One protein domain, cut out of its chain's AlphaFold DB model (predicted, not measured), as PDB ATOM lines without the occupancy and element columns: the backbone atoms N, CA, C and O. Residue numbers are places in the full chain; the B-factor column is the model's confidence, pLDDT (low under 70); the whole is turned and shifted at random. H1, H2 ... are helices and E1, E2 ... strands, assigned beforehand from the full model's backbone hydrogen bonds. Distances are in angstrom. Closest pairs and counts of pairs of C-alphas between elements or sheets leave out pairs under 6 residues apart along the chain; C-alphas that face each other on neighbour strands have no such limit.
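This is residues 10 to 194 of the 327 residues of an uncharacterized protein of Thermoproteus sp (UniProt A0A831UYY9). A strongly twisted, curled sheet of six strands and a small sheet of three, E7, E1 and E9, make a sandwich, partly face to face with their strands crossed. The short helices H1, H2 and H3 pack on the large sheet, and a long stretch with no named element, residues 23 to 66, loops outward, with Ser 51 in it far from Pro 15 beside the small sheet. The printed part has 185 residues, of which 81, under half, are in named elements: nine strands and three helices in the order E1 E2 H1 E3 E4 E5 E6 E7 H2 H3 E8 E9. The large sheet runs E4 E5 E6 E3 E2 E8 and is mixed, the small one E7 E1 E9 and is antiparallel; the class is mixed, helices and strands. The whole is compact, with a radius of gyration of the C-alphas of 15.5 A and spans of 46 by 37 by 28 A.

In the large sheet E4, residues 115 to 119, E5, 122 to 130, and E6, 141 to 149, form a meander, each strand the antiparallel neighbour of the one before, and two hairpins; N 117 and O 124 are 2.8 A apart, N 125 and O 148 2.8 A. E3, residues 94 to 103, is parallel to E6, with N 97 and O 143 at 2.9 A. E2, residues 67 to 76, is antiparallel to E3, with N 69 and O 99 at 2.8 A, and to the edge strand E8, residues 179 to 182, with N 70 and O 181 at 2.9 A. E2 bends by 92 degrees at residue 73, E3 by 69 degrees at residue 97. In the small sheet E1, residues 17 to 22, is antiparallel to E7, residues 153 to 155, with N 21 and O 154 at 2.8 A, and to E9, residues 190 to 193, with N 20 and O 191 at 3.0 A. The facing parts of the two sheets are 8.1 A apart centre to centre, their planes at 42 degrees. H1, residues 79 to 85, is on the large sheet; C-alphas 85 and 127 are its closest to E5, 4.5 A. H3, residues 169 to 177, lies over E2 at a height over the sheet of 7.5 A and touches H2, residues 158 to 162, closest at C-alphas 172 and 160, 5.3 A. H2 stands at the sheet's level. Each O i to N i+4 pair is within hydrogen-bond range in H1 and H2, but 2 of 5 in H3, beside 4 of 6 O i to N i+3 pairs.

E1 begins at C-alpha 17, (-36.446, -28.917, -19.401), and E9 ends at C-alpha 193, (-37.264, -33.580, -20.177). E5 spans 26.2 A, E3 25.1 A, E6 25.0 A and E2 21.1 A; H3 spans 12.6 A.

The C-alphas of Pro 15 and Ser 51, the two farthest apart, are 47.4 A apart. The printed part has no cut; the links E1 to E2 and E3 to E4 are long. The pLDDT is under 70 at residues 34 to 42, 47 to 54, 89 to 90 and 134 to 139.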
ATOM      1  N   GLY A  10     -39.571 -23.219 -31.084       92.44
ATOM      2  CA  GLY A  10     -39.606 -22.988 -29.644       92.44
ATOM      3  C   GLY A  10     -38.211 -22.921 -29.052       92.44
ATOM      4  O   GLY A  10     -37.228 -22.964 -29.776       92.44
ATOM      5  N   HIS A  11     -38.105 -22.833 -27.730       94.69
ATOM      6  CA  HIS A  11     -36.799 -22.850 -27.071       94.69
ATOM      7  C   HIS A  11     -36.218 -24.263 -26.992       94.69
ATOM      8  O   HIS A  11     -36.947 -25.221 -26.696       94.69
ATOM      9  N   VAL A  12     -34.901 -24.372 -27.201       95.75
ATOM     10  CA  VAL A  12     -34.115 -25.598 -26.968       95.75
ATOM     11  C   VAL A  12     -34.280 -26.058 -25.517       95.75
ATOM     12  O   VAL A  12     -34.560 -27.233 -25.268       95.75
ATOM     13  N   VAL A  13     -34.218 -25.114 -24.575       95.69
ATOM     14  CA  VAL A  13     -34.492 -25.320 -23.146       95.69
ATOM     15  C   VAL A  13     -35.718 -24.496 -22.757       95.69
ATOM     16  O   VAL A  13     -35.729 -23.285 -22.938       95.69
ATOM     17  N   GLY A  14     -36.773 -25.146 -22.267       93.62
ATOM     18  CA  GLY A  14     -37.997 -24.480 -21.798       93.62
ATOM     19  C   GLY A  14     -38.248 -24.722 -20.307       93.62
ATOM     20  O   GLY A  14     -37.487 -25.458 -19.696       93.62
ATOM     21  N   PRO A  15     -39.332 -24.184 -19.716       91.50
ATOM     22  CA  PRO A  15     -39.589 -24.262 -18.269       91.50
ATOM     23  C   PRO A  15     -39.672 -25.672 -17.661       91.50
ATOM     24  O   PRO A  15     -39.547 -25.832 -16.454       91.50
ATOM     25  N   LEU A  16     -39.892 -26.698 -18.486       90.94
ATOM     26  CA  LEU A  16     -39.965 -28.101 -18.064       90.94
ATOM     27  C   LEU A  16     -38.757 -28.930 -18.534       90.94
ATOM     28  O   LEU A  16     -38.797 -30.158 -18.518       90.94
ATOM     29  N   GLY A  17     -37.689 -28.270 -18.991       95.12
ATOM     30  CA  GLY A  17     -36.446 -28.917 -19.401       95.12
ATOM     31  C   GLY A  17     -36.156 -28.866 -20.902       95.12
ATOM     32  O   GLY A  17     -36.641 -28.006 -21.649       95.12
ATOM     33  N   TRP A  18     -35.312 -29.795 -21.341       97.19
ATOM     34  CA  TRP A  18     -34.804 -29.895 -22.706       97.19
ATOM     35  C   TRP A  18     -35.887 -30.342 -23.672       97.19
ATOM     36  O   TRP A  18     -36.749 -31.150 -23.324       97.19
ATOM     37  N   LEU A  19     -35.820 -29.835 -24.903       96.00
ATOM     38  CA  LEU A  19     -36.554 -30.423 -26.014       96.00
ATOM     39  C   LEU A  19     -36.131 -31.885 -26.187       96.00
ATOM     40  O   LEU A  19     -34.942 -32.178 -26.327       96.00
ATOM     41  N   GLN A  20     -37.118 -32.774 -26.206       95.19
ATOM     42  CA  GLN A  20     -36.933 -34.204 -26.376       95.19
ATOM     43  C   GLN A  20     -37.873 -34.732 -27.464       95.19
ATOM     44  O   GLN A  20     -39.010 -34.280 -27.605       95.19
ATOM     45  N   ALA A  21     -37.387 -35.699 -28.233       94.00
ATOM     46  CA  ALA A  21     -38.145 -36.458 -29.213       94.00
ATOM     47  C   ALA A  21     -38.010 -37.954 -28.915       94.00
ATOM     48  O   ALA A  21     -36.913 -38.445 -28.638       94.00
ATOM     49  N   ARG A  22     -39.123 -38.685 -29.006       94.12
ATOM     50  CA  ARG A  22     -39.138 -40.140 -28.856       94.12
ATOM     51  C   ARG A  22     -39.149 -40.819 -30.218       94.12
ATOM     52  O   ARG A  22     -40.018 -40.554 -31.046       94.12
ATOM     53  N   PHE A  23     -38.212 -41.732 -30.423       93.00
ATOM     54  CA  PHE A  23     -38.095 -42.526 -31.639       93.00
ATOM     55  C   PHE A  23     -38.761 -43.891 -31.459       93.00
ATOM     56  O   PHE A  23     -38.598 -44.546 -30.430       93.00
ATOM     57  N   ALA A  24     -39.508 -44.331 -32.473       91.06
ATOM     58  CA  ALA A  24     -40.204 -45.619 -32.443       91.06
ATOM     59  C   ALA A  24     -39.260 -46.814 -32.662       91.06
ATOM     60  O   ALA A  24     -39.500 -47.892 -32.127       91.06
ATOM     61  N   ALA A  25     -38.196 -46.624 -33.446       91.56
ATOM     62  CA  ALA A  25     -37.228 -47.658 -33.788       91.56
ATOM     63  C   ALA A  25     -35.818 -47.056 -33.916       91.56
ATOM     64  O   ALA A  25     -35.703 -45.882 -34.285       91.56
ATOM     65  N   PRO A  26     -34.760 -47.829 -33.610       94.19
ATOM     66  CA  PRO A  26     -33.394 -47.389 -33.831       94.19
ATOM     67  C   PRO A  26     -33.002 -47.491 -35.305       94.19
ATOM     68  O   PRO A  26     -33.451 -48.386 -36.020       94.19
ATOM     69  N   VAL A  27     -32.079 -46.632 -35.722       92.19
ATOM     70  CA  VAL A  27     -31.322 -46.783 -36.964       92.19
ATOM     71  C   VAL A  27     -30.056 -47.616 -36.737       92.19
ATOM     72  O   VAL A  27     -29.478 -47.630 -35.642       92.19
ATOM     73  N   GLY A  28     -29.641 -48.343 -37.772       90.56
ATOM     74  CA  GLY A  28     -28.445 -49.179 -37.784       90.56
ATOM     75  C   GLY A  28     -27.249 -48.491 -38.440       90.56
ATOM     76  O   GLY A  28     -27.235 -47.283 -38.659       90.56
ATOM     77  N   ASP A  29     -26.227 -49.280 -38.772       89.69
ATOM     78  CA  ASP A  29     -24.998 -48.792 -39.416       89.69
ATOM     79  C   ASP A  29     -25.200 -48.351 -40.882       89.69
ATOM     80  O   ASP A  29     -24.313 -47.724 -41.465       89.69
ATOM     81  N   HIS A  30     -26.381 -48.609 -41.459       85.31
ATOM     82  CA  HIS A  30     -26.746 -48.225 -42.825       85.31
ATOM     83  C   HIS A  30     -26.699 -46.711 -43.055       85.31
ATOM     84  O   HIS A  30     -26.344 -46.285 -44.148       85.31
ATOM     85  N   ILE A  31     -26.941 -45.897 -42.018       87.81
ATOM     86  CA  ILE A  31     -26.850 -44.422 -42.069       87.81
ATOM     87  C   ILE A  31     -25.448 -43.908 -42.432       87.81
ATOM     88  O   ILE A  31     -25.262 -42.724 -42.717       87.81
ATOM     89  N   PHE A  32     -24.443 -44.784 -42.384       84.75
ATOM     90  CA  PHE A  32     -23.060 -44.504 -42.749       84.75
ATOM     91  C   PHE A  32     -22.669 -45.069 -44.122       84.75
ATOM     92  O   PHE A  32     -21.473 -45.162 -44.412       84.75
ATOM     93  N   GLY A  33     -23.644 -45.459 -44.950       73.50
ATOM     94  CA  GLY A  33     -23.422 -45.970 -46.304       73.50
ATOM     95  C   GLY A  33     -22.988 -47.439 -46.394       73.50
ATOM     96  O   GLY A  33     -22.482 -47.838 -47.438       73.50
ATOM     97  N   ALA A  34     -23.150 -48.239 -45.333       57.28
ATOM     98  CA  ALA A  34     -22.930 -49.688 -45.389       57.28
ATOM     99  C   ALA A  34     -24.173 -50.395 -45.975       57.28
ATOM    100  O   ALA A  34     -25.253 -50.273 -45.403       57.28
ATOM    101  N   ASP A  35     -24.001 -51.077 -47.116       47.19
ATOM    102  CA  ASP A  35     -24.941 -51.951 -47.845       47.19
ATOM    103  C   ASP A  35     -26.448 -51.711 -47.637       47.19
ATOM    104  O   ASP A  35     -27.089 -52.293 -46.760       47.19
ATOM    105  N   SER A  36     -27.075 -50.985 -48.566       44.22
ATOM    106  CA  SER A  36     -28.520 -51.086 -48.800       44.22
ATOM    107  C   SER A  36     -28.835 -52.369 -49.584       44.22
ATOM    108  O   SER A  36     -29.316 -52.321 -50.715       44.22
ATOM    109  N   SER A  37     -28.587 -53.539 -48.995       43.12
ATOM    110  CA  SER A  37     -28.987 -54.838 -49.571       43.12
ATOM    111  C   SER A  37     -30.517 -55.006 -49.678       43.12
ATOM    112  O   SER A  37     -30.993 -55.978 -50.255       43.12
ATOM    113  N   TYR A  38     -31.292 -54.029 -49.189       44.31
ATOM    114  CA  TYR A  38     -32.758 -54.025 -49.147       44.31
ATOM    115  C   TYR A  38     -33.429 -52.860 -49.902       44.31
ATOM    116  O   TYR A  38     -34.546 -52.480 -49.565       44.31
ATOM    117  N   GLY A  39     -32.779 -52.264 -50.911       42.88
ATOM    118  CA  GLY A  39     -33.446 -51.333 -51.846       42.88
ATOM    119  C   GLY A  39     -34.039 -50.051 -51.234       42.88
ATOM    120  O   GLY A  39     -34.821 -49.368 -51.890       42.88
ATOM    121  N   GLY A  40     -33.693 -49.722 -49.986       45.34
ATOM    122  CA  GLY A  40     -34.060 -48.461 -49.342       45.34
ATOM    123  C   GLY A  40     -33.186 -47.290 -49.818       45.34
ATOM    124  O   GLY A  40     -32.109 -47.520 -50.374       45.34
ATOM    125  N   PRO A  41     -33.619 -46.034 -49.599       52.75
ATOM    126  CA  PRO A  41     -32.807 -44.863 -49.916       52.75
ATOM    127  C   PRO A  41     -31.465 -44.931 -49.174       52.75
ATOM    128  O   PRO A  41     -31.419 -45.176 -47.968       52.75
ATOM    129  N   VAL A  42     -30.365 -44.729 -49.901       60.19
ATOM    130  CA  VAL A  42     -29.009 -44.735 -49.337       60.19
ATOM    131  C   VAL A  42     -28.816 -43.457 -48.520       60.19
ATOM    132  O   VAL A  42     -28.448 -42.416 -49.057       60.19
ATOM    133  N   VAL A  43     -29.069 -43.527 -47.214       70.00
ATOM    134  CA  VAL A  43     -28.737 -42.441 -46.285       70.00
ATOM    135  C   VAL A  43     -27.255 -42.545 -45.938       70.00
ATOM    136  O   VAL A  43     -26.818 -43.528 -45.347       70.00
ATOM    137  N   ASN A  44     -26.466 -41.531 -46.293       79.44
ATOM    138  CA  ASN A  44     -25.072 -41.439 -45.873       79.44
ATOM    139  C   ASN A  44     -24.806 -40.091 -45.201       79.44
ATOM    140  O   ASN A  44     -24.601 -39.073 -45.858       79.44
ATOM    141  N   ILE A  45     -24.771 -40.107 -43.870       82.81
ATOM    142  CA  ILE A  45     -24.471 -38.925 -43.053       82.81
ATOM    143  C   ILE A  45     -22.966 -38.670 -42.915       82.81
ATOM    144  O   ILE A  45     -22.565 -37.745 -42.210       82.81
ATOM    145  N   THR A  46     -22.121 -39.492 -43.550       75.19
ATOM    146  CA  THR A  46     -20.672 -39.280 -43.579       75.19
ATOM    147  C   THR A  46     -20.237 -38.613 -44.882       75.19
ATOM    148  O   THR A  46     -20.540 -39.109 -45.966       75.19
ATOM    149  N   PRO A  47     -19.471 -37.517 -44.817       62.34
ATOM    150  CA  PRO A  47     -19.132 -36.719 -45.985       62.34
ATOM    151  C   PRO A  47     -17.877 -37.175 -46.725       62.34
ATOM    152  O   PRO A  47     -17.306 -36.395 -47.485       62.34
ATOM    153  N   MET A  48     -17.415 -38.410 -46.527       63.19
ATOM    154  CA  MET A  48     -16.309 -38.931 -47.328       63.19
ATOM    155  C   MET A  48     -16.869 -39.509 -48.624       63.19
ATOM    156  O   MET A  48     -17.483 -40.576 -48.628       63.19
ATOM    157  N   GLY A  49     -16.681 -38.785 -49.729       54.97
ATOM    158  CA  GLY A  49     -16.889 -39.357 -51.056       54.97
ATOM    159  C   GLY A  49     -15.879 -40.473 -51.341       54.97
ATOM    160  O   GLY A  49     -14.817 -40.527 -50.723       54.97
ATOM    161  N   ALA A  50     -16.166 -41.324 -52.329       51.84
ATOM    162  CA  ALA A  50     -15.254 -42.387 -52.775       51.84
ATOM    163  C   ALA A  50     -13.852 -41.874 -53.187       51.84
ATOM    164  O   ALA A  50     -12.893 -42.635 -53.194       51.84
ATOM    165  N   SER A  51     -13.728 -40.578 -53.497       52.53
ATOM    166  CA  SER A  51     -12.484 -39.887 -53.859       52.53
ATOM    167  C   SER A  51     -11.744 -39.224 -52.686       52.53
ATOM    168  O   SER A  51     -10.752 -38.538 -52.914       52.53
ATOM    169  N   GLY A  52     -12.230 -39.349 -51.444       55.66
ATOM    170  CA  GLY A  52     -11.644 -38.675 -50.276       55.66
ATOM    171  C   GLY A  52     -11.958 -37.174 -50.167       55.66
ATOM    172  O   GLY A  52     -11.488 -36.519 -49.240       55.66
ATOM    173  N   ALA A  53     -12.767 -36.617 -51.077       59.50
ATOM    174  CA  ALA A  53     -13.228 -35.232 -50.999       59.50
ATOM    175  C   ALA A  53     -14.331 -35.060 -49.937       59.50
ATOM    176  O   ALA A  53     -15.281 -35.850 -49.888       59.50
ATOM    177  N   PHE A  54     -14.215 -34.002 -49.127       66.88
ATOM    178  CA  PHE A  54     -15.223 -33.607 -48.139       66.88
ATOM    179  C   PHE A  54     -16.483 -33.082 -48.830       66.88
ATOM    180  O   PHE A  54     -16.419 -32.143 -49.624       66.88
ATOM    181  N   LYS A  55     -17.636 -33.658 -48.491       74.69
ATOM    182  CA  LYS A  55     -18.957 -33.143 -48.874       74.69
ATOM    183  C   LYS A  55     -19.624 -32.405 -47.698       74.69
ATOM    184  O   LYS A  55     -19.350 -32.719 -46.546       74.69
ATOM    185  N   PRO A  56     -20.490 -31.413 -47.934       79.44
ATOM    186  CA  PRO A  56     -21.353 -30.886 -46.878       79.44
ATOM    187  C   PRO A  56     -22.318 -31.957 -46.349       79.44
ATOM    188  O   PRO A  56     -22.527 -32.993 -46.986       79.44
ATOM    189  N   ALA A  57     -22.936 -31.690 -45.198       86.25
ATOM    190  CA  ALA A  57     -24.031 -32.501 -44.685       86.25
ATOM    191  C   ALA A  57     -25.172 -32.607 -45.724       86.25
ATOM    192  O   ALA A  57     -25.518 -31.588 -46.341       86.25
ATOM    193  N   PRO A  58     -25.780 -33.798 -45.907       86.12
ATOM    194  CA  PRO A  58     -26.867 -33.990 -46.867       86.12
ATOM    195  C   PRO A  58     -28.061 -33.060 -46.575       86.12
ATOM    196  O   PRO A  58     -28.232 -32.625 -45.432       86.12
ATOM    197  N   PRO A  59     -28.893 -32.735 -47.574       86.00
ATOM    198  CA  PRO A  59     -30.168 -32.048 -47.363       86.00
ATOM    199  C   PRO A  59     -31.051 -32.750 -46.318       86.00
ATOM    200  O   PRO A  59     -30.915 -33.948 -46.076       86.00
ATOM    201  N   PHE A  60     -31.961 -32.014 -45.675       87.12
ATOM    202  CA  PHE A  60     -32.845 -32.605 -44.660       87.12
ATOM    203  C   PHE A  60     -33.859 -33.585 -45.254       87.12
ATOM    204  O   PHE A  60     -34.265 -34.516 -44.557       87.12
ATOM    205  N   GLU A  61     -34.258 -33.403 -46.518       83.44
ATOM    206  CA  GLU A  61     -35.171 -34.327 -47.196       83.44
ATOM    207  C   GLU A  61     -34.572 -35.736 -47.326       83.44
ATOM    208  O   GLU A  61     -35.304 -36.725 -47.262       83.44
ATOM    209  N   ASP A  62     -33.241 -35.828 -47.398       84.06
ATOM    210  CA  ASP A  62     -32.489 -37.082 -47.513       84.06
ATOM    211  C   ASP A  62     -32.255 -37.771 -46.155       84.06
ATOM    212  O   ASP A  62     -31.610 -38.818 -46.082       84.06
ATOM    213  N   LEU A  63     -32.782 -37.207 -45.060       86.75
ATOM    214  CA  LEU A  63     -32.633 -37.720 -43.696       86.75
ATOM    215  C   LEU A  63     -33.985 -38.116 -43.067       86.75
ATOM    216  O   LEU A  63     -34.331 -37.627 -41.988       86.75
ATOM    217  N   PRO A  64     -34.764 -39.032 -43.676       83.94
ATOM    218  CA  PRO A  64     -36.116 -39.360 -43.214       83.94
ATOM    219  C   PRO A  64     -36.155 -40.011 -41.823       83.94
ATOM    220  O   PRO A  64     -37.198 -40.023 -41.171       83.94
ATOM    221  N   GLU A  65     -35.038 -40.571 -41.364       88.75
ATOM    222  CA  GLU A  65     -34.914 -41.216 -40.055       88.75
ATOM    223  C   GLU A  65     -34.489 -40.245 -38.942       88.75
ATOM    224  O   GLU A  65     -34.497 -40.619 -37.769       88.75
ATOM    225  N   PHE A  66     -34.152 -38.999 -39.292       92.56
ATOM    226  CA  PHE A  66     -33.655 -37.993 -38.362       92.56
ATOM    227  C   PHE A  66     -34.694 -36.913 -38.067       92.56
ATOM    228  O   PHE A  66     -35.476 -36.480 -38.917       92.56
ATOM    229  N   VAL A  67     -34.627 -36.414 -36.838       94.00
ATOM    230  CA  VAL A  67     -35.335 -35.213 -36.398       94.00
ATOM    231  C   VAL A  67     -34.332 -34.069 -36.389       94.00
ATOM    232  O   VAL A  67     -33.403 -34.067 -35.584       94.00
ATOM    233  N   CYS A  68     -34.511 -33.120 -37.300       93.94
ATOM    234  CA  CYS A  68     -33.580 -32.033 -37.548       93.94
ATOM    235  C   CYS A  68     -34.190 -30.673 -37.217       93.94
ATOM    236  O   CYS A  68     -35.381 -30.416 -37.431       93.94
ATOM    237  N   PHE A  69     -33.326 -29.786 -36.737       93.88
ATOM    238  CA  PHE A  69     -33.660 -28.429 -36.349       93.88
ATOM    239  C   PHE A  69     -32.605 -27.449 -36.854       93.88
ATOM    240  O   PHE A  69     -31.413 -27.757 -36.829       93.88
ATOM    241  N   THR A  70     -33.026 -26.250 -37.243       93.56
ATOM    242  CA  THR A  70     -32.135 -25.085 -37.301       93.56
ATOM    243  C   THR A  70     -32.122 -24.394 -35.939       93.56
ATOM    244  O   THR A  70     -33.111 -24.443 -35.204       93.56
ATOM    245  N   LEU A  71     -30.999 -23.773 -35.583       93.25
ATOM    246  CA  LEU A  71     -30.797 -23.072 -34.316       93.25
ATOM    247  C   LEU A  71     -30.645 -21.570 -34.557       93.25
ATOM    248  O   LEU A  71     -29.913 -21.148 -35.453       93.25
ATOM    249  N   MET A  72     -31.315 -20.764 -33.735       91.12
ATOM    250  CA  MET A  72     -31.201 -19.308 -33.761       91.12
ATOM    251  C   MET A  72     -31.057 -18.739 -32.335       91.12
ATOM    252  O   MET A  72     -31.973 -18.899 -31.527       91.12
ATOM    253  N   PRO A  73     -29.951 -18.041 -32.015       91.12
ATOM    254  CA  PRO A  73     -28.746 -17.895 -32.838       91.12
ATOM    255  C   PRO A  73     -27.988 -19.230 -32.991       91.12
ATOM    256  O   PRO A  73     -28.258 -20.198 -32.281       91.12
ATOM    257  N   ALA A  74     -27.019 -19.268 -33.909       91.62
ATOM    258  CA  ALA A  74     -26.078 -20.383 -34.001       91.62
ATOM    259  C   ALA A  74     -25.257 -20.503 -32.705       91.62
ATOM    260  O   ALA A  74     -24.896 -19.490 -32.104       91.62
ATOM    261  N   ILE A  75     -24.946 -21.732 -32.289       93.19
ATOM    262  CA  ILE A  75     -24.231 -22.011 -31.035       93.19
ATOM    263  C   ILE A  75     -22.731 -22.122 -31.313       93.19
ATOM    264  O   ILE A  75     -22.323 -23.082 -31.971       93.19
ATOM    265  N   PRO A  76     -21.881 -21.200 -30.833       93.25
ATOM    266  CA  PRO A  76     -20.437 -21.343 -30.972       93.25
ATOM    267  C   PRO A  76     -19.934 -22.550 -30.175       93.25
ATOM    268  O   PRO A  76     -20.412 -22.817 -29.073       93.25
ATOM    269  N   LEU A  77     -18.942 -23.255 -30.716       93.06
ATOM    270  CA  LEU A  77     -18.231 -24.303 -29.994       93.06
ATOM    271  C   LEU A  77     -16.813 -23.841 -29.647       93.06
ATOM    272  O   LEU A  77     -16.166 -23.175 -30.465       93.06
ATOM    273  N   PRO A  78     -16.277 -24.222 -28.473       92.56
ATOM    274  CA  PRO A  78     -14.851 -24.094 -28.215       92.56
ATOM    275  C   PRO A  78     -14.046 -24.842 -29.284       92.56
ATOM    276  O   PRO A  78     -14.428 -25.935 -29.707       92.56
ATOM    277  N   GLN A  79     -12.913 -24.279 -29.713       90.19
ATOM    278  CA  GLN A  79     -12.140 -24.831 -30.836       90.19
ATOM    279  C   GLN A  79     -11.708 -26.284 -30.598       90.19
ATOM    280  O   GLN A  79     -11.833 -27.105 -31.500       90.19
ATOM    281  N   TYR A  80     -11.263 -26.629 -29.386       88.25
ATOM    282  CA  TYR A  80     -10.895 -28.011 -29.050       88.25
ATOM    283  C   TYR A  80     -12.096 -28.960 -29.138       88.25
ATOM    284  O   TYR A  80     -11.957 -30.048 -29.681       88.25
ATOM    285  N   ARG A  81     -13.297 -28.537 -28.716       90.06
ATOM    286  CA  ARG A  81     -14.510 -29.360 -28.856       90.06
ATOM    287  C   ARG A  81     -14.898 -29.569 -30.306       90.06
ATOM    288  O   ARG A  81     -15.255 -30.682 -30.668       90.06
ATOM    289  N   ALA A  82     -14.794 -28.534 -31.135       88.62
ATOM    290  CA  ALA A  82     -15.018 -28.674 -32.569       88.62
ATOM    291  C   ALA A  82     -14.021 -29.657 -33.212       88.62
ATOM    292  O   ALA A  82     -14.416 -30.430 -34.078       88.62
ATOM    293  N   MET A  83     -12.760 -29.676 -32.763       87.62
ATOM    294  CA  MET A  83     -11.754 -30.649 -33.212       87.62
ATOM    295  C   MET A  83     -12.024 -32.074 -32.700       87.62
ATOM    296  O   MET A  83     -11.800 -33.021 -33.444       87.62
ATOM    297  N   ASP A  84     -12.515 -32.236 -31.467       86.81
ATOM    298  CA  ASP A  84     -12.811 -33.550 -30.871       86.81
ATOM    299  C   ASP A  84     -13.941 -34.284 -31.613       86.81
ATOM    300  O   ASP A  84     -13.932 -35.509 -31.729       86.81
ATOM    301  N   ILE A  85     -14.943 -33.532 -32.082       86.19
ATOM    302  CA  ILE A  85     -16.174 -34.089 -32.667       86.19
ATOM    303  C   ILE A  85     -16.255 -33.897 -34.188       86.19
ATOM    304  O   ILE A  85     -17.154 -34.439 -34.831       86.19
ATOM    305  N   GLY A  86     -15.358 -33.110 -34.775       82.19
ATOM    306  CA  GLY A  86     -15.299 -32.827 -36.204       82.19
ATOM    307  C   GLY A  86     -14.064 -33.436 -36.855       82.19
ATOM    308  O   GLY A  86     -13.020 -33.607 -36.237       82.19
ATOM    309  N   TYR A  87     -14.154 -33.724 -38.148       75.25
ATOM    310  CA  TYR A  87     -12.987 -34.109 -38.943       75.25
ATOM    311  C   TYR A  87     -12.344 -32.860 -39.537       75.25
ATOM    312  O   TYR A  87     -12.519 -32.537 -40.714       75.25
ATOM    313  N   HIS A  88     -11.612 -32.135 -38.703       70.44
ATOM    314  CA  HIS A  88     -10.875 -30.952 -39.117       70.44
ATOM    315  C   HIS A  88      -9.375 -31.229 -39.111       70.44
ATOM    316  O   HIS A  88      -8.837 -31.812 -38.176       70.44
ATOM    317  N   SER A  89      -8.681 -30.788 -40.159       64.50
ATOM    318  CA  SER A  89      -7.215 -30.829 -40.214       64.50
ATOM    319  C   SER A  89      -6.562 -29.638 -39.503       64.50
ATOM    320  O   SER A  89      -5.352 -29.647 -39.283       64.50
ATOM    321  N   LYS A  90      -7.343 -28.601 -39.165       69.06
ATOM    322  CA  LYS A  90      -6.901 -27.346 -38.540       69.06
ATOM    323  C   LYS A  90      -7.981 -26.800 -37.611       69.06
ATOM    324  O   LYS A  90      -9.158 -27.078 -37.817       69.06
ATOM    325  N   THR A  91      -7.583 -25.983 -36.640       72.75
ATOM    326  CA  THR A  91      -8.513 -25.277 -35.755       72.75
ATOM    327  C   THR A  91      -9.377 -24.304 -36.557       72.75
ATOM    328  O   THR A  91      -8.870 -23.460 -37.297       72.75
ATOM    329  N   LEU A  92     -10.696 -24.433 -36.423       74.56
ATOM    330  CA  LEU A  92     -11.678 -23.584 -37.093       74.56
ATOM    331  C   LEU A  92     -12.609 -22.966 -36.053       74.56
ATOM    332  O   LEU A  92     -12.998 -23.607 -35.076       74.56
ATOM    333  N   SER A  93     -12.971 -21.704 -36.269       85.88
ATOM    334  CA  SER A  93     -14.051 -21.059 -35.529       85.88
ATOM    335  C   SER A  93     -15.372 -21.666 -35.990       85.88
ATOM    336  O   SER A  93     -15.880 -21.305 -37.047       85.88
ATOM    337  N   THR A  94     -15.923 -22.586 -35.206       89.50
ATOM    338  CA  THR A  94     -17.091 -23.387 -35.588       89.50
ATOM    339  C   THR A  94     -18.318 -23.022 -34.761       89.50
ATOM    340  O   THR A  94     -18.232 -22.834 -33.548       89.50
ATOM    341  N   SER A  95     -19.477 -22.961 -35.417       92.31
ATOM    342  CA  SER A  95     -20.776 -22.834 -34.758       92.31
ATOM    343  C   SER A  95     -21.765 -23.876 -35.269       92.31
ATOM    344  O   SER A  95     -21.848 -24.111 -36.476       92.31
ATOM    345  N   VAL A  96     -22.559 -24.436 -34.363       93.88
ATOM    346  CA  VAL A  96     -23.674 -25.321 -34.690       93.88
ATOM    347  C   VAL A  96     -24.865 -24.481 -35.142       93.88
ATOM    348  O   VAL A  96     -25.460 -23.744 -34.354       93.88
ATOM    349  N   THR A  97     -25.199 -24.592 -36.420       93.44
ATOM    350  CA  THR A  97     -26.353 -23.939 -37.057       93.44
ATOM    351  C   THR A  97     -27.551 -24.861 -37.130       93.44
ATOM    352  O   THR A  97     -28.693 -24.408 -37.069       93.44
ATOM    353  N   THR A  98     -27.300 -26.161 -37.258       94.31
ATOM    354  CA  THR A  98     -28.340 -27.181 -37.312       94.31
ATOM    355  C   THR A  98     -27.971 -28.367 -36.443       94.31
ATOM    356  O   THR A  98     -26.797 -28.661 -36.214       94.31
ATOM    357  N   VAL A  99     -28.983 -29.062 -35.943       95.75
ATOM    358  CA  VAL A  99     -28.810 -30.287 -35.167       95.75
ATOM    359  C   VAL A  99     -29.770 -31.347 -35.680       95.75
ATOM    360  O   VAL A  99     -30.936 -31.052 -35.922       95.75
ATOM    361  N   CYS A 100     -29.284 -32.569 -35.858       95.38
ATOM    362  CA  CYS A 100     -30.076 -33.719 -36.272       95.38
ATOM    363  C   CYS A 100     -29.907 -34.849 -35.262       95.38
ATOM    364  O   CYS A 100     -28.789 -35.222 -34.909       95.38
ATOM    365  N   MET A 101     -31.027 -35.403 -34.815       96.50
ATOM    366  CA  MET A 101     -31.078 -36.456 -33.811       96.50
ATOM    367  C   MET A 101     -31.640 -37.752 -34.387       96.50
ATOM    368  O   MET A 101     -32.573 -37.709 -35.190       96.50
ATOM    369  N   ALA A 102     -31.118 -38.891 -33.934       95.69
ATOM    370  CA  ALA A 102     -31.695 -40.209 -34.192       95.69
ATOM    371  C   ALA A 102     -31.422 -41.168 -33.025       95.69
ATOM    372  O   ALA A 102     -30.385 -41.076 -32.368       95.69
ATOM    373  N   TYR A 103     -32.326 -42.118 -32.785       96.06
ATOM    374  CA  TYR A 103     -32.041 -43.271 -31.927       96.06
ATOM    375  C   TYR A 103     -31.197 -44.279 -32.713       96.06
ATOM    376  O   TYR A 103     -31.605 -44.690 -33.790       96.06
ATOM    377  N   TYR A 104     -30.034 -44.682 -32.204       95.94
ATOM    378  CA  TYR A 104     -29.071 -45.521 -32.919       95.94
ATOM    379  C   TYR A 104     -28.648 -46.739 -32.094       95.94
ATOM    380  O   TYR A 104     -28.322 -46.628 -30.912       95.94
ATOM    381  N   ALA A 105     -28.610 -47.904 -32.744       94.00
ATOM    382  CA  ALA A 105     -28.242 -49.183 -32.125       94.00
ATOM    383  C   ALA A 105     -27.040 -49.880 -32.799       94.00
ATOM    384  O   ALA A 105     -26.725 -51.028 -32.477       94.00
ATOM    385  N   GLY A 106     -26.363 -49.208 -33.735       91.06
ATOM    386  CA  GLY A 106     -25.215 -49.755 -34.462       91.06
ATOM    387  C   GLY A 106     -23.873 -49.655 -33.718       91.06
ATOM    388  O   GLY A 106     -23.789 -49.214 -32.566       91.06
ATOM    389  N   LYS A 107     -22.788 -50.075 -34.385       90.31
ATOM    390  CA  LYS A 107     -21.419 -50.073 -33.823       90.31
ATOM    391  C   LYS A 107     -20.367 -49.415 -34.721       90.31
ATOM    392  O   LYS A 107     -19.243 -49.200 -34.255       90.31
ATOM    393  N   ALA A 108     -20.703 -49.050 -35.961       87.38
ATOM    394  CA  ALA A 108     -19.770 -48.451 -36.920       87.38
ATOM    395  C   ALA A 108     -19.153 -47.127 -36.435       87.38
ATOM    396  O   ALA A 108     -18.039 -46.782 -36.836       87.38
ATOM    397  N   TYR A 109     -19.810 -46.418 -35.508       86.94
ATOM    398  CA  TYR A 109     -19.271 -45.195 -34.905       86.94
ATOM    399  C   TYR A 109     -17.864 -45.365 -34.303       86.94
ATOM    400  O   TYR A 109     -17.066 -44.429 -34.328       86.94
ATOM    401  N   ARG A 110     -17.536 -46.566 -33.799       86.94
ATOM    402  CA  ARG A 110     -16.224 -46.873 -33.207       86.94
ATOM    403  C   ARG A 110     -15.114 -46.898 -34.249       86.94
ATOM    404  O   ARG A 110     -14.037 -46.366 -34.007       86.94
ATOM    405  N   GLN A 111     -15.387 -47.484 -35.414       84.06
ATOM    406  CA  GLN A 111     -14.439 -47.519 -36.532       84.06
ATOM    407  C   GLN A 111     -14.188 -46.106 -37.068       84.06
ATOM    408  O   GLN A 111     -13.067 -45.765 -37.435       84.06
ATOM    409  N   ARG A 112     -15.225 -45.262 -37.028       80.38
ATOM    410  CA  ARG A 112     -15.174 -43.842 -37.389       80.38
ATOM    411  C   ARG A 112     -14.722 -42.929 -36.245       80.38
ATOM    412  O   ARG A 112     -14.787 -41.718 -36.403       80.38
ATOM    413  N   LYS A 113     -14.282 -43.467 -35.101       84.50
ATOM    414  CA  LYS A 113     -13.742 -42.690 -33.970       84.50
ATOM    415  C   LYS A 113     -14.618 -41.493 -33.551       84.50
ATOM    416  O   LYS A 113     -14.091 -40.472 -33.123       84.50
ATOM    417  N   PHE A 114     -15.941 -41.598 -33.684       89.75
ATOM    418  CA  PHE A 114     -16.839 -40.543 -33.214       89.75
ATOM    419  C   PHE A 114     -16.856 -40.505 -31.687       89.75
ATOM    420  O   PHE A 114     -16.710 -41.541 -31.029       89.75
ATOM    421  N   MET A 115     -17.057 -39.314 -31.125       92.69
ATOM    422  CA  MET A 115     -17.050 -39.117 -29.682       92.69
ATOM    423  C   MET A 115     -18.279 -39.772 -29.041       92.69
ATOM    424  O   MET A 115     -19.414 -39.530 -29.450       92.69
ATOM    425  N   GLU A 116     -18.049 -40.576 -28.003       94.88
ATOM    426  CA  GLU A 116     -19.098 -41.098 -27.125       94.88
ATOM    427  C   GLU A 116     -19.214 -40.190 -25.892       94.88
ATOM    428  O   GLU A 116     -18.273 -40.078 -25.107       94.88
ATOM    429  N   LEU A 117     -20.372 -39.557 -25.711       94.94
ATOM    430  CA  LEU A 117     -20.719 -38.791 -24.518       94.94
ATOM    431  C   LEU A 117     -21.632 -39.619 -23.615       94.94
ATOM    432  O   LEU A 117     -22.634 -40.181 -24.062       94.94
ATOM    433  N   ARG A 118     -21.307 -39.661 -22.324       95.19
ATOM    434  CA  ARG A 118     -22.173 -40.225 -21.285       95.19
ATOM    435  C   ARG A 118     -22.605 -39.109 -20.362       95.19
ATOM    436  O   ARG A 118     -21.771 -38.523 -19.682       95.19
ATOM    437  N   LEU A 119     -23.897 -38.819 -20.381       94.50
ATOM    438  CA  LEU A 119     -24.500 -37.758 -19.596       94.50
ATOM    439  C   LEU A 119     -25.538 -38.394 -18.677       94.50
ATOM    440  O   LEU A 119     -26.630 -38.771 -19.109       94.50
ATOM    441  N   GLY A 120     -25.164 -38.578 -17.413       90.31
ATOM    442  CA  GLY A 120     -25.961 -39.341 -16.467       90.31
ATOM    443  C   GLY A 120     -26.239 -40.762 -16.978       90.31
ATOM    444  O   GLY A 120     -25.296 -41.451 -17.378       90.31
ATOM    445  N   PRO A 121     -27.506 -41.216 -16.992       91.56
ATOM    446  CA  PRO A 121     -27.861 -42.536 -17.509       91.56
ATOM    447  C   PRO A 121     -27.910 -42.601 -19.045       91.56
ATOM    448  O   PRO A 121     -28.070 -43.685 -19.605       91.56
ATOM    449  N   ARG A 122     -27.797 -41.463 -19.744       95.69
ATOM    450  CA  ARG A 122     -27.975 -41.379 -21.196       95.69
ATOM    451  C   ARG A 122     -26.652 -41.433 -21.938       95.69
ATOM    452  O   ARG A 122     -25.623 -40.920 -21.490       95.69
ATOM    453  N   LYS A 123     -26.699 -42.049 -23.116       96.75
ATOM    454  CA  LYS A 123     -25.543 -42.253 -23.979       96.75
ATOM    455  C   LYS A 123     -25.781 -41.579 -25.320       96.75
ATOM    456  O   LYS A 123     -26.822 -41.781 -25.938       96.75
ATOM    457  N   TYR A 124     -24.784 -40.848 -25.795       97.81
ATOM    458  CA  TYR A 124     -24.835 -40.142 -27.066       97.81
ATOM    459  C   TYR A 124     -23.562 -40.419 -27.855       97.81
ATOM    460  O   TYR A 124     -22.474 -40.519 -27.291       97.81
ATOM    461  N   ILE A 125     -23.695 -40.521 -29.169       96.94
ATOM    462  CA  ILE A 125     -22.584 -40.414 -30.102       96.94
ATOM    463  C   ILE A 125     -22.767 -39.101 -30.842       96.94
ATOM    464  O   ILE A 125     -23.833 -38.857 -31.408       96.94
ATOM    465  N   VAL A 126     -21.742 -38.258 -30.817       96.00
ATOM    466  CA  VAL A 126     -21.803 -36.923 -31.405       96.00
ATOM    467  C   VAL A 126     -20.684 -36.706 -32.402       96.00
ATOM    468  O   VAL A 126     -19.556 -37.166 -32.214       96.00
ATOM    469  N   PHE A 127     -21.014 -35.999 -33.474       93.69
ATOM    470  CA  PHE A 127     -20.052 -35.522 -34.458       93.69
ATOM    471  C   PHE A 127     -20.633 -34.347 -35.241       93.69
ATOM    472  O   PHE A 127     -21.854 -34.187 -35.321       93.69
ATOM    473  N   ILE A 128     -19.762 -33.525 -35.823       91.81
ATOM    474  CA  ILE A 128     -20.163 -32.378 -36.641       91.81
ATOM    475  C   ILE A 128     -19.652 -32.491 -38.070       91.81
ATOM    476  O   ILE A 128     -18.571 -33.024 -38.320       91.81
ATOM    477  N   TRP A 129     -20.410 -31.912 -38.997       88.69
ATOM    478  CA  TRP A 129     -20.021 -31.760 -40.398       88.69
ATOM    479  C   TRP A 129     -20.322 -30.349 -40.895       88.69
ATOM    480  O   TRP A 129     -21.242 -29.726 -40.360       88.69
ATOM    481  N   PRO A 130     -19.591 -29.837 -41.907       88.19
ATOM    482  CA  PRO A 130     -19.948 -28.582 -42.553       88.19
ATOM    483  C   PRO A 130     -21.408 -28.622 -42.990       88.19
ATOM    484  O   PRO A 130     -21.849 -29.580 -43.632       88.19
ATOM    485  N   ASP A 131     -22.172 -27.615 -42.591       86.75
ATOM    486  CA  ASP A 131     -23.591 -27.567 -42.909       86.75
ATOM    487  C   ASP A 131     -23.782 -27.187 -44.382       86.75
ATOM    488  O   ASP A 131     -23.032 -26.377 -44.928       86.75
ATOM    489  N   SER A 132     -24.795 -27.757 -45.031       76.00
ATOM    490  CA  SER A 132     -25.231 -27.295 -46.355       76.00
ATOM    491  C   SER A 132     -25.967 -25.953 -46.275       76.00
ATOM    492  O   SER A 132     -26.071 -25.247 -47.276       76.00
ATOM    493  N   LEU A 133     -26.437 -25.576 -45.082       72.25
ATOM    494  CA  LEU A 133     -27.042 -24.278 -44.808       72.25
ATOM    495  C   LEU A 133     -26.009 -23.280 -44.275       72.25
ATOM    496  O   LEU A 133     -25.456 -23.448 -43.190       72.25
ATOM    497  N   ALA A 134     -25.799 -22.189 -45.009       63.91
ATOM    498  CA  ALA A 134     -25.029 -21.047 -44.529       63.91
ATOM    499  C   ALA A 134     -25.931 -20.145 -43.668       63.91
ATOM    500  O   ALA A 134     -26.611 -19.263 -44.188       63.91
ATOM    501  N   ALA A 135     -25.970 -20.397 -42.357       59.53
ATOM    502  CA  ALA A 135     -26.813 -19.646 -41.414       59.53
ATOM    503  C   ALA A 135     -26.060 -19.116 -40.177       59.53
ATOM    504  O   ALA A 135     -26.677 -18.529 -39.287       59.53
ATOM    505  N   ALA A 136     -24.742 -19.320 -40.081       60.34
ATOM    506  CA  ALA A 136     -23.956 -18.830 -38.950       60.34
ATOM    507  C   ALA A 136     -23.791 -17.304 -38.976       60.34
ATOM    508  O   ALA A 136     -23.821 -16.667 -40.030       60.34
ATOM    509  N   ALA A 137     -23.541 -16.718 -37.801       58.34
ATOM    510  CA  ALA A 137     -22.993 -15.369 -37.729       58.34
ATOM    511  C   ALA A 137     -21.699 -15.306 -38.560       58.34
ATOM    512  O   ALA A 137     -20.918 -16.257 -38.537       58.34
ATOM    513  N   LEU A 138     -21.448 -14.182 -39.242       61.03
ATOM    514  CA  LEU A 138     -20.322 -13.992 -40.179       61.03
ATOM    515  C   LEU A 138     -18.927 -14.342 -39.602       61.03
ATOM    516  O   LEU A 138     -17.967 -14.453 -40.355       61.03
ATOM    517  N   ALA A 139     -18.809 -14.515 -38.282       68.88
ATOM    518  CA  ALA A 139     -17.580 -14.855 -37.571       68.88
ATOM    519  C   ALA A 139     -17.273 -16.368 -37.460       68.88
ATOM    520  O   ALA A 139     -16.163 -16.719 -37.052       68.88
ATOM    521  N   HIS A 140     -18.212 -17.269 -37.784       81.62
ATOM    522  CA  HIS A 140     -18.045 -18.716 -37.585       81.62
ATOM    523  C   HIS A 140     -18.447 -19.546 -38.809       81.62
ATOM    524  O   HIS A 140     -19.325 -19.183 -39.587       81.62
ATOM    525  N   MET A 141     -17.829 -20.717 -38.951       85.69
ATOM    526  CA  MET A 141     -18.199 -21.710 -39.950       85.69
ATOM    527  C   MET A 141     -19.441 -22.486 -39.505       85.69
ATOM    528  O   MET A 141     -19.486 -23.030 -38.397       85.69
ATOM    529  N   SER A 142     -20.425 -22.576 -40.401       89.94
ATOM    530  CA  SER A 142     -21.697 -23.272 -40.169       89.94
ATOM    531  C   SER A 142     -21.499 -24.785 -40.160       89.94
ATOM    532  O   SER A 142     -20.975 -25.350 -41.121       89.94
ATOM    533  N   HIS A 143     -21.909 -25.436 -39.074       91.94
ATOM    534  CA  HIS A 143     -21.825 -26.882 -38.918       91.94
ATOM    535  C   HIS A 143     -23.146 -27.477 -38.442       91.94
ATOM    536  O   HIS A 143     -23.868 -26.897 -37.629       91.94
ATOM    537  N   ARG A 144     -23.410 -28.693 -38.917       92.94
ATOM    538  CA  ARG A 144     -24.478 -29.549 -38.427       92.94
ATOM    539  C   ARG A 144     -23.944 -30.484 -37.359       92.94
ATOM    540  O   ARG A 144     -23.014 -31.239 -37.629       92.94
ATOM    541  N   LEU A 145     -24.570 -30.474 -36.189       95.31
ATOM    542  CA  LEU A 145     -24.342 -31.465 -35.145       95.31
ATOM    543  C   LEU A 145     -25.259 -32.670 -35.352       95.31
ATOM    544  O   LEU A 145     -26.476 -32.529 -35.434       95.31
ATOM    545  N   TYR A 146     -24.682 -33.861 -35.375       95.94
ATOM    546  CA  TYR A 146     -25.427 -35.107 -35.282       95.94
ATOM    547  C   TYR A 146     -25.369 -35.620 -33.848       95.94
ATOM    548  O   TYR A 146     -24.292 -35.711 -33.261       95.94
ATOM    549  N   ILE A 147     -26.533 -35.956 -33.294       97.62
ATOM    550  CA  ILE A 147     -26.685 -36.577 -31.979       97.62
ATOM    551  C   ILE A 147     -27.355 -37.933 -32.189       97.62
ATOM    552  O   ILE A 147     -28.554 -38.026 -32.446       97.62
ATOM    553  N   LEU A 148     -26.576 -39.002 -32.080       97.44
ATOM    554  CA  LEU A 148     -27.096 -40.361 -32.109       97.44
ATOM    555  C   LEU A 148     -27.290 -40.839 -30.671       97.44
ATOM    556  O   LEU A 148     -26.322 -41.091 -29.952       97.44
ATOM    557  N   CYS A 149     -28.536 -40.939 -30.232       97.62
ATOM    558  CA  CYS A 149     -28.878 -41.383 -28.888       97.62
ATOM    559  C   CYS A 149     -28.817 -42.908 -28.784       97.62
ATOM    560  O   CYS A 149     -29.277 -43.612 -29.676       97.62
ATOM    561  N   GLY A 150     -28.288 -43.429 -27.676       96.44
ATOM    562  CA  GLY A 150     -28.305 -44.861 -27.355       96.44
ATOM    563  C   GLY A 150     -29.634 -45.343 -26.766       96.44
ATOM    564  O   GLY A 150     -29.804 -46.535 -26.519       96.44
ATOM    565  N   GLN A 151     -30.570 -44.422 -26.549       95.44
ATOM    566  CA  GLN A 151     -31.904 -44.642 -26.000       95.44
ATOM    567  C   GLN A 151     -32.971 -44.052 -26.945       95.44
ATOM    568  O   GLN A 151     -32.649 -43.142 -27.717       95.44
ATOM    569  N   PRO A 152     -34.232 -44.530 -26.893       95.31
ATOM    570  CA  PRO A 152     -35.301 -44.047 -27.774       95.31
ATOM    571  C   PRO A 152     -35.698 -42.591 -27.515       95.31
ATOM    572  O   PRO A 152     -36.143 -41.911 -28.435       95.31
ATOM    573  N   ASP A 153     -35.545 -42.107 -26.283       95.31
ATOM    574  CA  ASP A 153     -35.838 -40.726 -25.921       95.31
ATOM    575  C   ASP A 153     -34.575 -39.862 -26.091       95.31
ATOM    576  O   ASP A 153     -33.646 -39.905 -25.278       95.31
ATOM    577  N   CYS A 154     -34.526 -39.087 -27.173       96.00
ATOM    578  CA  CYS A 154     -33.366 -38.291 -27.566       96.00
ATOM    579  C   CYS A 154     -33.620 -36.800 -27.342       96.00
ATOM    580  O   CYS A 154     -34.719 -36.312 -27.596       96.00
ATOM    581  N   ASP A 155     -32.617 -36.069 -26.868       96.00
ATOM    582  CA  ASP A 155     -32.758 -34.682 -26.432       96.00
ATOM    583  C   ASP A 155     -31.543 -33.827 -26.818       96.00
ATOM    584  O   ASP A 155     -30.496 -34.331 -27.227       96.00
ATOM    585  N   LEU A 156     -31.706 -32.511 -26.691       96.56
ATOM    586  CA  LEU A 156     -30.717 -31.524 -27.118       96.56
ATOM    587  C   LEU A 156     -29.684 -31.140 -26.047       96.56
ATOM    588  O   LEU A 156     -28.870 -30.249 -26.297       96.56
ATOM    589  N   SER A 157     -29.662 -31.793 -24.883       96.50
ATOM    590  CA  SER A 157     -28.712 -31.456 -23.821       96.50
ATOM    591  C   SER A 157     -27.226 -31.593 -24.186       96.50
ATOM    592  O   SER A 157     -26.430 -30.801 -23.665       96.50
ATOM    593  N   PRO A 158     -26.806 -32.467 -25.132       97.19
ATOM    594  CA  PRO A 158     -25.423 -32.486 -25.599       97.19
ATOM    595  C   PRO A 158     -24.928 -31.140 -26.146       97.19
ATOM    596  O   PRO A 158     -23.745 -30.846 -25.993       97.19
ATOM    597  N   LEU A 159     -25.800 -30.291 -26.717       96.31
ATOM    598  CA  LEU A 159     -25.414 -28.947 -27.183       96.31
ATOM    599  C   LEU A 159     -24.784 -28.119 -26.060       96.31
ATOM    600  O   LEU A 159     -23.790 -27.430 -26.270       96.31
ATOM    601  N   PHE A 160     -25.360 -28.202 -24.865       96.00
ATOM    602  CA  PHE A 160     -24.926 -27.423 -23.717       96.00
ATOM    603  C   PHE A 160     -23.592 -27.904 -23.168       96.00
ATOM    604  O   PHE A 160     -22.721 -27.089 -22.890       96.00
ATOM    605  N   VAL A 161     -23.396 -29.221 -23.084       95.19
ATOM    606  CA  VAL A 161     -22.129 -29.804 -22.622       95.19
ATOM    607  C   VAL A 161     -21.000 -29.535 -23.615       95.19
ATOM    608  O   VAL A 161     -19.891 -29.192 -23.209       95.19
ATOM    609  N   LEU A 162     -21.281 -29.641 -24.917       96.44
ATOM    610  CA  LEU A 162     -20.312 -29.341 -25.973       96.44
ATOM    611  C   LEU A 162     -19.932 -27.855 -26.023       96.44
ATOM    612  O   LEU A 162     -18.813 -27.534 -26.415       96.44
ATOM    613  N   ALA A 163     -20.825 -26.962 -25.592       95.38
ATOM    614  CA  ALA A 163     -20.534 -25.539 -25.436       95.38
ATOM    615  C   ALA A 163     -19.665 -25.216 -24.199       95.38
ATOM    616  O   ALA A 163     -19.274 -24.065 -24.039       95.38
ATOM    617  N   ASP A 164     -19.341 -26.213 -23.366       93.75
ATOM    618  CA  ASP A 164     -18.475 -26.132 -22.180       93.75
ATOM    619  C   ASP A 164     -18.893 -25.032 -21.178       93.75
ATOM    620  O   ASP A 164     -18.280 -23.966 -21.119       93.75
ATOM    621  N   PRO A 165     -19.925 -25.270 -20.347       94.12
ATOM    622  CA  PRO A 165     -20.440 -24.263 -19.417       94.12
ATOM    623  C   PRO A 165     -19.441 -23.843 -18.330       94.12
ATOM    624  O   PRO A 165     -19.634 -22.796 -17.715       94.12
ATOM    625  N   LEU A 166     -18.389 -24.631 -18.085       92.19
ATOM    626  CA  LEU A 166     -17.385 -24.334 -17.065       92.19
ATOM    627  C   LEU A 166     -16.332 -23.344 -17.582       92.19
ATOM    628  O   LEU A 166     -15.994 -22.392 -16.880       92.19
ATOM    629  N   HIS A 167     -15.825 -23.552 -18.800       93.81
ATOM    630  CA  HIS A 167     -14.753 -22.726 -19.371       93.81
ATOM    631  C   HIS A 167     -15.261 -21.665 -20.356       93.81
ATOM    632  O   HIS A 167     -14.628 -20.623 -20.514       93.81
ATOM    633  N   TYR A 168     -16.402 -21.912 -21.002       95.69
ATOM    634  CA  TYR A 168     -17.031 -21.032 -21.993       95.69
ATOM    635  C   TYR A 168     -18.511 -20.786 -21.655       95.69
ATOM    636  O   TYR A 168     -19.400 -21.031 -22.481       95.69
ATOM    637  N   PRO A 169     -18.832 -20.247 -20.464       95.56
ATOM    638  CA  PRO A 169     -20.219 -19.987 -20.077       95.56
ATOM    639  C   PRO A 169     -20.937 -19.010 -21.025       95.56
ATOM    640  O   PRO A 169     -22.157 -19.064 -21.182       95.56
ATOM    641  N   GLN A 170     -20.198 -18.144 -21.720       95.50
ATOM    642  CA  GLN A 170     -20.730 -17.281 -22.774       95.50
ATOM    643  C   GLN A 170     -21.236 -18.055 -23.996       95.50
ATOM    644  O   GLN A 170     -22.110 -17.549 -24.683       95.50
ATOM    645  N   TYR A 171     -20.734 -19.261 -24.271       95.12
ATOM    646  CA  TYR A 171     -21.254 -20.120 -25.340       95.12
ATOM    647  C   TYR A 171     -22.421 -20.964 -24.829       95.12
ATOM    648  O   TYR A 171     -23.478 -21.006 -25.455       95.12
ATOM    649  N   ALA A 172     -22.277 -21.574 -23.652       96.06
ATOM    650  CA  ALA A 172     -23.325 -22.410 -23.071       96.06
ATOM    651  C   ALA A 172     -24.611 -21.627 -22.739       96.06
ATOM    652  O   ALA A 172     -25.714 -22.127 -22.958       96.06
ATOM    653  N   SER A 173     -24.501 -20.372 -22.297       96.56
ATOM    654  CA  SER A 173     -25.669 -19.509 -22.048       96.56
ATOM    655  C   SER A 173     -26.460 -19.161 -23.313       96.56
ATOM    656  O   SER A 173     -27.668 -18.925 -23.240       96.56
ATOM    657  N   VAL A 174     -25.828 -19.193 -24.492       95.44
ATOM    658  CA  VAL A 174     -26.533 -19.032 -25.774       95.44
ATOM    659  C   VAL A 174     -27.484 -20.203 -26.006       95.44
ATOM    660  O   VAL A 174     -28.599 -19.983 -26.470       95.44
ATOM    661  N   VAL A 175     -27.109 -21.425 -25.610       96.31
ATOM    662  CA  VAL A 175     -27.967 -22.618 -25.735       96.31
ATOM    663  C   VAL A 175     -29.259 -22.463 -24.931       96.31
ATOM    664  O   VAL A 175     -30.326 -22.815 -25.427       96.31
ATOM    665  N   ALA A 176     -29.189 -21.886 -23.727       92.75
ATOM    666  CA  ALA A 176     -30.367 -21.644 -22.890       92.75
ATOM    667  C   ALA A 176     -31.365 -20.663 -23.537       92.75
ATOM    668  O   ALA A 176     -32.571 -20.782 -23.339       92.75
ATOM    669  N   ARG A 177     -30.868 -19.717 -24.344       91.12
ATOM    670  CA  ARG A 177     -31.688 -18.730 -25.065       91.12
ATOM    671  C   ARG A 177     -32.111 -19.187 -26.456       91.12
ATOM    672  O   ARG A 177     -33.042 -18.612 -27.019       91.12
ATOM    673  N   ALA A 178     -31.429 -20.182 -27.015       94.62
ATOM    674  CA  ALA A 178     -31.584 -20.559 -28.405       94.62
ATOM    675  C   ALA A 178     -32.988 -21.073 -28.716       94.62
ATOM    676  O   ALA A 178     -33.585 -21.873 -27.984       94.62
ATOM    677  N   LEU A 179     -33.490 -20.617 -29.856       94.88
ATOM    678  CA  LEU A 179     -34.685 -21.130 -30.490       94.88
ATOM    679  C   LEU A 179     -34.293 -22.234 -31.467       94.88
ATOM    680  O   LEU A 179     -33.304 -22.118 -32.188       94.88
ATOM    681  N   TYR A 180     -35.094 -23.288 -31.505       93.88
ATOM    682  CA  TYR A 180     -35.080 -24.262 -32.579       93.88
ATOM    683  C   TYR A 180     -36.182 -23.923 -33.581       93.88
ATOM    684  O   TYR A 180     -37.259 -23.467 -33.188       93.88
ATOM    685  N   MET A 181     -35.956 -24.225 -34.856       92.75
ATOM    686  CA  MET A 181     -37.027 -24.393 -35.835       92.75
ATOM    687  C   MET A 181     -36.960 -25.800 -36.409       92.75
ATOM    688  O   MET A 181     -35.912 -26.250 -36.863       92.75
ATOM    689  N   TYR A 182     -38.080 -26.505 -36.367       91.50
ATOM    690  CA  TYR A 182     -38.207 -27.859 -36.868       91.50
ATOM    691  C   TYR A 182     -38.272 -27.877 -38.396       91.50
ATOM    692  O   TYR A 182     -39.112 -27.197 -38.991       91.50
ATOM    693  N   VAL A 183     -37.395 -28.667 -39.017       88.69
ATOM    694  CA  VAL A 183     -37.189 -28.679 -40.477       88.69
ATOM    695  C   VAL A 183     -37.262 -30.074 -41.102       88.69
ATOM    696  O   VAL A 183     -37.159 -30.194 -42.319       88.69
ATOM    697  N   SER A 184     -37.471 -31.129 -40.308       82.44
ATOM    698  CA  SER A 184     -37.627 -32.484 -40.850       82.44
ATOM    699  C   SER A 184     -39.012 -32.714 -41.478       82.44
ATOM    700  O   SER A 184     -40.006 -32.129 -41.040       82.44
ATOM    701  N   PRO A 185     -39.108 -33.621 -42.471       70.94
ATOM    702  CA  PRO A 185     -40.353 -33.903 -43.186       70.94
ATOM    703  C   PRO A 185     -41.359 -34.752 -42.392       70.94
ATOM    704  O   PRO A 185     -42.539 -34.779 -42.737       70.94
ATOM    705  N   ARG A 186     -40.923 -35.465 -41.343       74.19
ATOM    706  CA  ARG A 186     -41.813 -36.279 -40.500       74.19
ATOM    707  C   ARG A 186     -42.564 -35.415 -39.496       74.19
ATOM    708  O   ARG A 186     -42.004 -34.471 -38.964       74.19
ATOM    709  N   ASP A 187     -43.792 -35.772 -39.155       73.62
ATOM    710  CA  ASP A 187     -44.431 -35.198 -37.971       73.62
ATOM    711  C   ASP A 187     -43.966 -35.984 -36.735       73.62
ATOM    712  O   ASP A 187     -44.137 -37.203 -36.664       73.62
ATOM    713  N   VAL A 188     -43.358 -35.292 -35.769       81.19
ATOM    714  CA  VAL A 188     -42.873 -35.870 -34.509       81.19
ATOM    715  C   VAL A 188     -43.451 -35.071 -33.352       81.19
ATOM    716  O   VAL A 188     -43.464 -33.844 -33.383       81.19
ATOM    717  N   GLN A 189     -43.947 -35.769 -32.331       83.00
ATOM    718  CA  GLN A 189     -44.362 -35.121 -31.091       83.00
ATOM    719  C   GLN A 189     -43.151 -34.884 -30.196       83.00
ATOM    720  O   GLN A 189     -42.357 -35.796 -29.952       83.00
ATOM    721  N   PHE A 190     -43.043 -33.660 -29.693       90.25
ATOM    722  CA  PHE A 190     -41.992 -33.269 -28.768       90.25
ATOM    723  C   PHE A 190     -42.493 -33.281 -27.328       90.25
ATOM    724  O   PHE A 190     -43.622 -32.887 -27.039       90.25
ATOM    725  N   SER A 191     -41.616 -33.694 -26.423       93.25
ATOM    726  CA  SER A 191     -41.797 -33.614 -24.978       93.25
ATOM    727  C   SER A 191     -40.735 -32.702 -24.363       93.25
ATOM    728  O   SER A 191     -39.811 -32.222 -25.032       93.25
ATOM    729  N   ARG A 192     -40.883 -32.435 -23.064       93.88
ATOM    730  CA  ARG A 192     -39.875 -31.757 -22.252       93.88
ATOM    731  C   ARG A 192     -39.298 -32.735 -21.245       93.88
ATOM    732  O   ARG A 192     -40.043 -33.488 -20.624       93.88
ATOM    733  N   TRP A 193     -37.979 -32.718 -21.108       95.94
ATOM    734  CA  TRP A 193     -37.264 -33.580 -20.177       95.94
ATOM    735  C   TRP A 193     -36.384 -32.764 -19.242       95.94
ATOM    736  O   TRP A 193     -35.461 -32.076 -19.685       95.94
ATOM    737  N   LEU A 194     -36.646 -32.879 -17.941       96.12
ATOM    738  CA  LEU A 194     -35.829 -32.274 -16.902       96.12
ATOM    739  C   LEU A 194     -34.852 -33.320 -16.320       96.12
ATOM    740  O   LEU A 194     -35.299 -34.271 -15.677       96.12
TER     741      LEU A 194